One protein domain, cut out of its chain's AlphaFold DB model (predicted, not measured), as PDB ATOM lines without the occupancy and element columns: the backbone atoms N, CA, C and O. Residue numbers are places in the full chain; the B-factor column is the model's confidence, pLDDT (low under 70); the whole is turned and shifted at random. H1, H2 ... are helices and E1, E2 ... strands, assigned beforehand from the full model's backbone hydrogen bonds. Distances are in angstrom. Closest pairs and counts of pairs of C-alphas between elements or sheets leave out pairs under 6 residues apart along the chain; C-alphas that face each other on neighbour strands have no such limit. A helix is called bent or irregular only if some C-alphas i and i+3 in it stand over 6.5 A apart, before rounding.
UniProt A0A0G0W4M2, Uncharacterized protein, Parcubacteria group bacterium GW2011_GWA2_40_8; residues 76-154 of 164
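This is residues 76 to 154 of the 164 residues of an uncharacterized protein of Parcubacteria group bacterium GW2011_GWA2_40_8 (UniProt A0A0G0W4M2). A long, narrow two-stranded ribbon, E2 beside E3, has the short strand E1 at one end and a head of four short helices at the other. The helices H1, H2, H3 and H4 stand roughly side by side, one at each corner of a loose four-sided group, each running opposite to the one before. The printed part has 79 residues, with three named strands and four named helices in the order E1 E2 H1 H2 H3 H4 E3; the sheet runs E1, E2, E3, all antiparallel, and the class is mixed, helices and strands. The whole is extended, a rod with a radius of gyration of the C-alphas of 19.2 A and spans of 59 by 21 by 19 A.

In the sheet, E2, residues 82 to 94, and E3, residues 139 to 151, are antiparallel neighbours at 164 degrees. N 83 and O 150 are 2.9 A apart and N 93 and O 140 are 2.7 A apart, within hydrogen-bond range. E1, residues 76 to 79, forms an antiparallel hairpin with E2, with N 77 and O 84 2.8 A apart. E1 and E3 are the edge strands. H4, residues 129 to 137, only just is on the sheet, with 5 pairs of C-alphas within 10 A, and only grazes it with residues 133 to 137. H1, residues 96 to 102, touches H4 at a shallow tilt of 28 degrees, opposite ways; their closest C-alphas, of Ile 99 and Ile 135, are 6.0 A apart. H1 and H2, residues 106 to 113, form a helical hairpin at a shallow tilt of 24 degrees; the closest C-alphas, of Ala 100 and Arg 109, are 5.2 A apart. H2 and H3, residues 117 to 126, only just touch, only at the corner by their link, with 3 pairs of C-alphas within 8 A; the closest C-alphas, of Ile 111 and Lys 119, are 6.9 A apart. H3 and H4 are close but not clearly touching, the closest C-alphas, of Leu 124 and Arg 132, being 6.7 A apart. H1 and H3 are apart, as are H2 and H4. Every O i to N i+4 pair is within hydrogen-bond range in H2 and H4, against 2 of 3 in H1 and 4 of 6 in H3.

E2 runs 37.8 A from C-alpha 82 at (46.863, 35.065, -74.752) to C-alpha 94 at (31.067, 53.498, -45.723). E3 measures 38.6 A and ends at C-alpha 151, (48.227, 39.236, -75.453). H3 measures 15.2 A and is only just irregular: C-alphas 122 and 125 are 6.9 A apart.

The two C-alphas farthest apart, of Arg 104 and Glu 154, are 60.0 A apart. The printed part has no cut, and the six links between named elements are tight. The mean pLDDT of the printed part is 75.3; it is under 70 at residues 92 to 93, 96, 104 to 117, 143 and 154.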
ATOM      1  N   ARG A  76      41.357  33.131 -63.892       92.81
ATOM      2  CA  ARG A  76      42.154  33.209 -65.115       92.81
ATOM      3  C   ARG A  76      41.471  32.472 -66.262       92.81
ATOM      4  O   ARG A  76      40.921  31.395 -66.059       92.81
ATOM      5  N   LEU A  77      41.549  33.061 -67.448       91.62
ATOM      6  CA  LEU A  77      41.026  32.537 -68.703       91.62
ATOM      7  C   LEU A  77      42.145  32.536 -69.742       91.62
ATOM      8  O   LEU A  77      42.968  33.456 -69.773       91.62
ATOM      9  N   PHE A  78      42.163  31.506 -70.576       90.81
ATOM     10  CA  PHE A  78      43.181  31.294 -71.597       90.81
ATOM     11  C   PHE A  78      42.526  31.268 -72.975       90.81
ATOM     12  O   PHE A  78      41.408  30.782 -73.130       90.81
ATOM     13  N   SER A  79      43.237  31.808 -73.951       88.00
ATOM     14  CA  SER A  79      42.905  31.813 -75.368       88.00
ATOM     15  C   SER A  79      44.195  31.548 -76.137       88.00
ATOM     16  O   SER A  79      45.283  31.836 -75.635       88.00
ATOM     17  N   ASP A  80      44.077  31.071 -77.371       85.88
ATOM     18  CA  ASP A  80      45.216  30.946 -78.286       85.88
ATOM     19  C   ASP A  80      45.934  32.293 -78.503       85.88
ATOM     20  O   ASP A  80      47.127  32.337 -78.782       85.88
ATOM     21  N   LEU A  81      45.224  33.406 -78.281       85.50
ATOM     22  CA  LEU A  81      45.722  34.773 -78.431       85.50
ATOM     23  C   LEU A  81      46.331  35.361 -77.142       85.50
ATOM     24  O   LEU A  81      46.863  36.476 -77.155       85.50
ATOM     25  N   GLY A  82      46.252  34.647 -76.013       89.31
ATOM     26  CA  GLY A  82      46.863  35.065 -74.752       89.31
ATOM     27  C   GLY A  82      46.053  34.724 -73.501       89.31
ATOM     28  O   GLY A  82      45.269  33.780 -73.445       89.31
ATOM     29  N   THR A  83      46.274  35.482 -72.426       90.44
ATOM     30  CA  THR A  83      45.690  35.196 -71.104       90.44
ATOM     31  C   THR A  83      44.993  36.413 -70.505       90.44
ATOM     32  O   THR A  83      45.532  37.522 -70.492       90.44
ATOM     33  N   VAL A  84      43.826  36.189 -69.900       93.31
ATOM     34  CA  VAL A  84      43.088  37.183 -69.113       93.31
ATOM     35  C   VAL A  84      43.073  36.758 -67.648       93.31
ATOM     36  O   VAL A  84      42.619  35.670 -67.310       93.31
ATOM     37  N   SER A  85      43.579  37.604 -66.754       92.94
ATOM     38  CA  SER A  85      43.523  37.395 -65.301       92.94
ATOM     39  C   SER A  85      42.455  38.288 -64.670       92.94
ATOM     40  O   SER A  85      42.400  39.487 -64.950       92.94
ATOM     41  N   LEU A  86      41.634  37.703 -63.801       91.50
ATOM     42  CA  LEU A  86      40.505  38.328 -63.121       91.50
ATOM     43  C   LEU A  86      40.766  38.390 -61.616       91.50
ATOM     44  O   LEU A  86      41.212  37.422 -61.003       91.50
ATOM     45  N   SER A  87      40.471  39.536 -61.009       87.38
ATOM     46  CA  SER A  87      40.537  39.732 -59.561       87.38
ATOM     47  C   SER A  87      39.243  40.360 -59.075       87.38
ATOM     48  O   SER A  87      38.875  41.443 -59.528       87.38
ATOM     49  N   PHE A  88      38.561  39.684 -58.151       86.19
ATOM     50  CA  PHE A  88      37.324  40.151 -57.536       86.19
ATOM     51  C   PHE A  88      37.604  40.541 -56.087       86.19
ATOM     52  O   PHE A  88      38.075  39.731 -55.291       86.19
ATOM     53  N   GLN A  89      37.325  41.792 -55.736       79.19
ATOM     54  CA  GLN A  89      37.496  42.314 -54.385       79.19
ATOM     55  C   GLN A  89      36.165  42.851 -53.871       79.19
ATOM     56  O   GLN A  89      35.588  43.769 -54.459       79.19
ATOM     57  N   LYS A  90      35.715  42.327 -52.731       74.62
ATOM     58  CA  LYS A  90      34.648  42.946 -51.942       74.62
ATOM     59  C   LYS A  90      35.266  44.041 -51.082       74.62
ATOM     60  O   LYS A  90      36.121  43.761 -50.245       74.62
ATOM     61  N   LYS A  91      34.876  45.292 -51.307       70.56
ATOM     62  CA  LYS A  91      35.301  46.434 -50.493       70.56
ATOM     63  C   LYS A  91      34.124  46.920 -49.667       70.56
ATOM     64  O   LYS A  91      33.038  47.142 -50.194       70.56
ATOM     65  N   ARG A  92      34.347  47.134 -48.372       68.81
ATOM     66  CA  ARG A  92      33.379  47.841 -47.533       68.81
ATOM     67  C   ARG A  92      33.365  49.308 -47.938       68.81
ATOM     68  O   ARG A  92      34.394  49.981 -47.943       68.81
ATOM     69  N   ALA A  93      32.196  49.781 -48.324       68.38
ATOM     70  CA  ALA A  93      31.908  51.168 -48.593       68.38
ATOM     71  C   ALA A  93      31.108  51.736 -47.425       68.38
ATOM     72  O   ALA A  93      30.077  51.205 -47.017       68.38
ATOM     73  N   TYR A  94      31.610  52.837 -46.894       71.44
ATOM     74  CA  TYR A  94      31.067  53.498 -45.723       71.44
ATOM     75  C   TYR A  94      30.305  54.747 -46.166       71.44
ATOM     76  O   TYR A  94      30.856  55.570 -46.902       71.44
ATOM     77  N   ASP A  95      29.050  54.899 -45.734       72.69
ATOM     78  CA  ASP A  95      28.313  56.151 -45.917       72.69
ATOM     79  C   ASP A  95      28.846  57.198 -44.931       72.69
ATOM     80  O   ASP A  95      28.448  57.266 -43.767       72.69
ATOM     81  N   ALA A  96      29.800  58.001 -45.402       68.44
ATOM     82  CA  ALA A  96      30.488  58.982 -44.574       68.44
ATOM     83  C   ALA A  96      29.544  60.039 -43.977       68.44
ATOM     84  O   ALA A  96      29.813  60.530 -42.884       68.44
ATOM     85  N   ALA A  97      28.438  60.375 -44.650       71.00
ATOM     86  CA  ALA A  97      27.483  61.345 -44.125       71.00
ATOM     87  C   ALA A  97      26.774  60.782 -42.888       71.00
ATOM     88  O   ALA A  97      26.797  61.402 -41.827       71.00
ATOM     89  N   ARG A  98      26.245  59.558 -42.997       72.69
ATOM     90  CA  ARG A  98      25.532  58.886 -41.898       72.69
ATOM     91  C   ARG A  98      26.459  58.501 -40.749       72.69
ATOM     92  O   ARG A  98      26.111  58.651 -39.584       72.69
ATOM     93  N   ILE A  99      27.677  58.062 -41.055       73.88
ATOM     94  CA  ILE A  99      28.662  57.688 -40.030       73.88
ATOM     95  C   ILE A  99      29.139  58.915 -39.239       73.88
ATOM     96  O   ILE A  99      29.393  58.809 -38.040       73.88
ATOM     97  N   ALA A 100      29.226  60.091 -39.868       71.62
ATOM     98  CA  ALA A 100      29.576  61.324 -39.165       71.62
ATOM     99  C   ALA A 100      28.513  61.742 -38.130       71.62
ATOM    100  O   ALA A 100      28.863  62.352 -37.118       71.62
ATOM    101  N   GLU A 101      27.240  61.407 -38.351       73.75
ATOM    102  CA  GLU A 101      26.155  61.692 -37.404       73.75
ATOM    103  C   GLU A 101      26.261  60.831 -36.139       73.75
ATOM    104  O   GLU A 101      26.118  61.360 -35.036       73.75
ATOM    105  N   VAL A 102      26.603  59.547 -36.301       72.81
ATOM    106  CA  VAL A 102      26.770  58.562 -35.213       72.81
ATOM    107  C   VAL A 102      27.955  58.887 -34.303       72.81
ATOM    108  O   VAL A 102      27.910  58.661 -33.095       72.81
ATOM    109  N   LEU A 103      29.041  59.419 -34.865       71.50
ATOM    110  CA  LEU A 103      30.258  59.688 -34.103       71.50
ATOM    111  C   LEU A 103      30.085  60.934 -33.226       71.50
ATOM    112  O   LEU A 103      29.920  62.049 -33.727       71.50
ATOM    113  N   ARG A 104      30.154  60.738 -31.904       63.50
ATOM    114  CA  ARG A 104      29.952  61.787 -30.890       63.50
ATOM    115  C   ARG A 104      31.134  62.751 -30.737       63.50
ATOM    116  O   ARG A 104      30.927  63.901 -30.358       63.50
ATOM    117  N   GLU A 105      32.360  62.338 -31.067       64.88
ATOM    118  CA  GLU A 105      33.551  63.180 -30.886       64.88
ATOM    119  C   GLU A 105      33.928  64.001 -32.130       64.88
ATOM    120  O   GLU A 105      34.029  63.495 -33.252       64.88
ATOM    121  N   ASN A 106      34.247  65.281 -31.911       60.06
ATOM    122  CA  ASN A 106      34.657  66.228 -32.956       60.06
ATOM    123  C   ASN A 106      35.894  65.774 -33.759       60.06
ATOM    124  O   ASN A 106      36.014  66.109 -34.940       60.06
ATOM    125  N   LEU A 107      36.812  65.017 -33.146       56.44
ATOM    126  CA  LEU A 107      38.008  64.487 -33.814       56.44
ATOM    127  C   LEU A 107      37.666  63.334 -34.766       56.44
ATOM    128  O   LEU A 107      38.126  63.329 -35.909       56.44
ATOM    129  N   LEU A 108      36.787  62.419 -34.350       61.59
ATOM    130  CA  LEU A 108      36.311  61.308 -35.177       61.59
ATOM    131  C   LEU A 108      35.430  61.806 -36.336       61.59
ATOM    132  O   LEU A 108      35.572  61.341 -37.467       61.59
ATOM    133  N   ARG A 109      34.617  62.846 -36.107       63.28
ATOM    134  CA  ARG A 109      33.853  63.528 -37.168       63.28
ATOM    135  C   ARG A 109      34.740  64.132 -38.257       63.28
ATOM    136  O   ARG A 109      34.408  64.035 -39.437       63.28
ATOM    137  N   LYS A 110      35.883  64.732 -37.895       60.88
ATOM    138  CA  LYS A 110      36.837  65.288 -38.877       60.88
ATOM    139  C   LYS A 110      37.466  64.205 -39.755       60.88
ATOM    140  O   LYS A 110      37.621  64.431 -40.949       60.88
ATOM    141  N   ILE A 111      37.772  63.037 -39.185       59.91
ATOM    142  CA  ILE A 111      38.331  61.883 -39.911       59.91
ATOM    143  C   ILE A 111      37.341  61.359 -40.966       59.91
ATOM    144  O   ILE A 111      37.740  61.031 -42.086       59.91
ATOM    145  N   VAL A 112      36.047  61.335 -40.635       57.56
ATOM    146  CA  VAL A 112      34.987  60.858 -41.536       57.56
ATOM    147  C   VAL A 112      34.608  61.888 -42.598       57.56
ATOM    148  O   VAL A 112      34.367  61.509 -43.743       57.56
ATOM    149  N   LYS A 113      34.656  63.191 -42.284       55.78
ATOM    150  CA  LYS A 113      34.391  64.264 -43.262       55.78
ATOM    151  C   LYS A 113      35.369  64.242 -44.448       55.78
ATOM    152  O   LYS A 113      35.024  64.710 -45.528       55.78
ATOM    153  N   THR A 114      36.562  63.672 -44.261       57.81
ATOM    154  CA  THR A 114      37.577  63.475 -45.310       57.81
ATOM    155  C   THR A 114      37.535  62.096 -45.987       57.81
ATOM    156  O   THR A 114      38.408  61.809 -46.797       57.81
ATOM    157  N   LEU A 115      36.532  61.251 -45.699       59.22
ATOM    158  CA  LEU A 115      36.290  59.968 -46.385       59.22
ATOM    159  C   LEU A 115      37.474  58.975 -46.323       59.22
ATOM    160  O   LEU A 115      37.672  58.161 -47.223       59.22
ATOM    161  N   ASP A 116      38.269  59.022 -45.250       67.12
ATOM    162  CA  ASP A 116      39.451  58.168 -45.101       67.12
ATOM    163  C   ASP A 116      39.078  56.852 -44.400       67.12
ATOM    164  O   ASP A 116      39.176  56.707 -43.177       67.12
ATOM    165  N   THR A 117      38.598  55.886 -45.189       68.62
ATOM    166  CA  THR A 117      38.085  54.588 -44.710       68.62
ATOM    167  C   THR A 117      39.101  53.820 -43.865       68.62
ATOM    168  O   THR A 117      38.731  53.196 -42.873       68.62
ATOM    169  N   LYS A 118      40.399  53.947 -44.169       71.25
ATOM    170  CA  LYS A 118      41.481  53.314 -43.397       71.25
ATOM    171  C   LYS A 118      41.585  53.853 -41.975       71.25
ATOM    172  O   LYS A 118      41.930  53.116 -41.054       71.25
ATOM    173  N   LYS A 119      41.335  55.149 -41.784       72.06
ATOM    174  CA  LYS A 119      41.351  55.756 -40.448       72.06
ATOM    175  C   LYS A 119      40.110  55.364 -39.655       72.06
ATOM    176  O   LYS A 119      40.230  55.136 -38.456       72.06
ATOM    177  N   LEU A 120      38.960  55.231 -40.322       74.69
ATOM    178  CA  LEU A 120      37.738  54.726 -39.695       74.69
ATOM    179  C   LEU A 120      37.927  53.287 -39.197       74.69
ATOM    180  O   LEU A 120      37.659  53.020 -38.032       74.69
ATOM    181  N   GLU A 121      38.469  52.389 -40.024       75.69
ATOM    182  CA  GLU A 121      38.741  50.993 -39.640       75.69
ATOM    183  C   GLU A 121      39.671  50.885 -38.424       75.69
ATOM    184  O   GLU A 121      39.429  50.077 -37.530       75.69
ATOM    185  N   LYS A 122      40.693  51.747 -38.341       78.12
ATOM    186  CA  LYS A 122      41.587  51.828 -37.174       78.12
ATOM    187  C   LYS A 122      40.905  52.373 -35.917       78.12
ATOM    188  O   LYS A 122      41.370  52.083 -34.821       78.12
ATOM    189  N   ALA A 123      39.844  53.163 -36.065       74.31
ATOM    190  CA  ALA A 123      39.108  53.758 -34.954       74.31
ATOM    191  C   ALA A 123      37.998  52.842 -34.409       74.31
ATOM    192  O   ALA A 123      37.663  52.949 -33.230       74.31
ATOM    193  N   LEU A 124      37.469  51.909 -35.217       75.81
ATOM    194  CA  LEU A 124      36.417  50.962 -34.807       75.81
ATOM    195  C   LEU A 124      36.684  50.261 -33.457       75.81
ATOM    196  O   LEU A 124      35.747  50.180 -32.663       75.81
ATOM    197  N   PRO A 125      37.912  49.797 -33.131       80.50
ATOM    198  CA  PRO A 125      38.200  49.121 -31.863       80.50
ATOM    199  C   PRO A 125      38.077  50.004 -30.617       80.50
ATOM    200  O   PRO A 125      38.012  49.463 -29.514       80.50
ATOM    201  N   TYR A 126      38.026  51.326 -30.775       79.06
ATOM    202  CA  TYR A 126      37.937  52.295 -29.680       79.06
ATOM    203  C   TYR A 126      36.519  52.852 -29.489       79.06
ATOM    204  O   TYR A 126      36.263  53.547 -28.511       79.06
ATOM    205  N   LEU A 127      35.587  52.529 -30.394       78.25
ATOM    206  CA  LEU A 127      34.189  52.955 -30.311       78.25
ATOM    207  C   LEU A 127      33.378  52.085 -29.354       78.25
ATOM    208  O   LEU A 127      33.673  50.893 -29.180       78.25
ATOM    209  N   THR A 128      32.306  52.660 -28.806       81.38
ATOM    210  CA  THR A 128      31.326  51.930 -27.992       81.38
ATOM    211  C   THR A 128      30.585  50.876 -28.821       81.38
ATOM    212  O   THR A 128      30.511  50.948 -30.050       81.38
ATOM    213  N   GLN A 129      30.023  49.865 -28.158       78.50
ATOM    214  CA  GLN A 129      29.330  48.770 -28.845       78.50
ATOM    215  C   GLN A 129      28.098  49.250 -29.634       78.50
ATOM    216  O   GLN A 129      27.791  48.697 -30.690       78.50
ATOM    217  N   GLU A 130      27.418  50.291 -29.153       77.75
ATOM    218  CA  GLU A 130      26.268  50.907 -29.827       77.75
ATOM    219  C   GLU A 130      26.681  51.618 -31.122       77.75
ATOM    220  O   GLU A 130      26.069  51.407 -32.168       77.75
ATOM    221  N   GLU A 131      27.774  52.385 -31.083       73.56
ATOM    222  CA  GLU A 131      28.317  53.089 -32.252       73.56
ATOM    223  C   GLU A 131      28.789  52.109 -33.331       73.56
ATOM    224  O   GLU A 131      28.526  52.322 -34.513       73.56
ATOM    225  N   ARG A 132      29.425  50.993 -32.946       77.12
ATOM    226  CA  ARG A 132      29.842  49.954 -33.907       77.12
ATOM    227  C   ARG A 132      28.656  49.346 -34.645       77.12
ATOM    228  O   ARG A 132      28.711  49.235 -35.866       77.12
ATOM    229  N   LYS A 133      27.578  49.009 -33.929       78.75
ATOM    230  CA  LYS A 133      26.363  48.442 -34.536       78.75
ATOM    231  C   LYS A 133      25.707  49.409 -35.521       78.75
ATOM    232  O   LYS A 133      25.258  48.992 -36.584       78.75
ATOM    233  N   GLN A 134      25.674  50.701 -35.196       77.38
ATOM    234  CA  GLN A 134      25.137  51.718 -36.100       77.38
ATOM    235  C   GLN A 134      26.019  51.896 -37.344       77.38
ATOM    236  O   GLN A 134      25.503  51.967 -38.453       77.38
ATOM    237  N   ILE A 135      27.348  51.888 -37.198       77.12
ATOM    238  CA  ILE A 135      28.278  51.982 -38.337       77.12
ATOM    239  C   ILE A 135      28.188  50.749 -39.244       77.12
ATOM    240  O   ILE A 135      28.207  50.889 -40.469       77.12
ATOM    241  N   GLU A 136      28.049  49.550 -38.678       76.31
ATOM    242  CA  GLU A 136      27.813  48.324 -39.448       76.31
ATOM    243  C   GLU A 136      26.517  48.412 -40.263       76.31
ATOM    244  O   GLU A 136      26.526  48.076 -41.444       76.31
ATOM    245  N   ALA A 137      25.442  48.966 -39.694       77.31
ATOM    246  CA  ALA A 137      24.180  49.181 -40.407       77.31
ATOM    247  C   ALA A 137      24.289  50.185 -41.575       77.31
ATOM    248  O   ALA A 137      23.496  50.131 -42.515       77.31
ATOM    249  N   PHE A 138      25.277  51.084 -41.545       75.38
ATOM    250  CA  PHE A 138      25.570  52.038 -42.626       75.38
ATOM    251  C   PHE A 138      26.705  51.587 -43.551       75.38
ATOM    252  O   PHE A 138      27.138  52.339 -44.431       75.38
ATOM    253  N   THR A 139      27.200  50.364 -43.366       75.56
ATOM    254  CA  THR A 139      28.209  49.771 -44.236       75.56
ATOM    255  C   THR A 139      27.519  49.085 -45.409       75.56
ATOM    256  O   THR A 139      26.649  48.238 -45.239       75.56
ATOM    257  N   THR A 140      27.933  49.437 -46.620       72.88
ATOM    258  CA  THR A 140      27.505  48.781 -47.859       72.88
ATOM    259  C   THR A 140      28.675  48.000 -48.435       72.88
ATOM    260  O   THR A 140      29.812  48.461 -48.398       72.88
ATOM    261  N   GLU A 141      28.444  46.810 -48.974       71.69
ATOM    262  CA  GLU A 141      29.487  46.101 -49.715       71.69
ATOM    263  C   GLU A 141      29.487  46.593 -51.164       71.69
ATOM    264  O   GLU A 141      28.479  46.510 -51.862       71.69
ATOM    265  N   LYS A 142      30.616  47.138 -51.621       70.56
ATOM    266  CA  LYS A 142      30.853  47.433 -53.035       70.56
ATOM    267  C   LYS A 142      31.794  46.391 -53.601       70.56
ATOM    268  O   LYS A 142      32.915  46.209 -53.126       70.56
ATOM    269  N   GLU A 143      31.348  45.728 -54.651       69.31
ATOM    270  CA  GLU A 143      32.180  44.789 -55.384       69.31
ATOM    271  C   GLU A 143      32.958  45.541 -56.462       69.31
ATOM    272  O   GLU A 143      32.397  46.293 -57.255       69.31
ATOM    273  N   SER A 144      34.274  45.356 -56.470       74.94
ATOM    274  CA  SER A 144      35.155  45.860 -57.519       74.94
ATOM    275  C   SER A 144      35.853  44.689 -58.187       74.94
ATOM    276  O   SER A 144      36.256  43.744 -57.509       74.94
ATOM    277  N   HIS A 145      36.005  44.758 -59.504       80.50
ATOM    278  CA  HIS A 145      36.759  43.774 -60.263       80.50
ATOM    279  C   HIS A 145      37.844  44.464 -61.084       80.50
ATOM    280  O   HIS A 145      37.652  45.568 -61.592       80.50
ATOM    281  N   THR A 146      38.986  43.799 -61.203       83.06
ATOM    282  CA  THR A 146      40.114  44.246 -62.018       83.06
ATOM    283  C   THR A 146      40.462  43.147 -63.007       83.06
ATOM    284  O   THR A 146      40.534  41.975 -62.633       83.06
ATOM    285  N   ILE A 147      40.698  43.535 -64.260       85.75
ATOM    286  CA  ILE A 147      41.025  42.619 -65.352       85.75
ATOM    287  C   ILE A 147      42.376  43.006 -65.933       85.75
ATOM    288  O   ILE A 147      42.558  44.140 -66.379       85.75
ATOM    289  N   ALA A 148      43.309  42.060 -65.944       84.62
ATOM    290  CA  ALA A 148      44.602  42.197 -66.598       84.62
ATOM    291  C   ALA A 148      44.636  41.306 -67.842       84.62
ATOM    292  O   ALA A 148      44.467  40.092 -67.738       84.62
ATOM    293  N   VAL A 149      44.861  41.910 -69.007       87.62
ATOM    294  CA  VAL A 149      44.942  41.214 -70.298       87.62
ATOM    295  C   VAL A 149      46.405  41.156 -70.722       87.62
ATOM    296  O   VAL A 149      47.100  42.168 -70.650       87.62
ATOM    297  N   ARG A 150      46.875  39.974 -71.124       87.81
ATOM    298  CA  ARG A 150      48.226  39.741 -71.646       87.81
ATOM    299  C   ARG A 150      48.123  39.053 -73.009       87.81
ATOM    300  O   ARG A 150      47.922  37.837 -73.023       87.81
ATOM    301  N   PRO A 151      48.190  39.812 -74.115       82.81
ATOM    302  CA  PRO A 151      48.227  39.236 -75.453       82.81
ATOM    303  C   PRO A 151      49.576  38.551 -75.713       82.81
ATOM    304  O   PRO A 151      50.589  38.924 -75.117       82.81
ATOM    305  N   THR A 152      49.575  37.546 -76.585       80.56
ATOM    306  CA  THR A 152      50.781  36.829 -77.045       80.56
ATOM    307  C   THR A 152      51.134  37.155 -78.506       80.56
ATOM    308  O   THR A 152      52.196  36.768 -78.973       80.56
ATOM    309  N   ILE A 153      50.273  37.901 -79.204       72.31
ATOM    310  CA  ILE A 153      50.443  38.319 -80.605       72.31
ATOM    311  C   ILE A 153      51.415  39.514 -80.692       72.31
ATOM    312  O   ILE A 153      51.337  40.417 -79.854       72.31
ATOM    313  N   GLU A 154      52.307  39.533 -81.691       58.22
ATOM    314  CA  GLU A 154      53.203  40.665 -81.988       58.22
ATOM    315  C   GLU A 154      52.490  41.758 -82.819       58.22
ATOM    316  O   GLU A 154      51.600  41.486 -83.617       58.22
TER     317      GLU A 154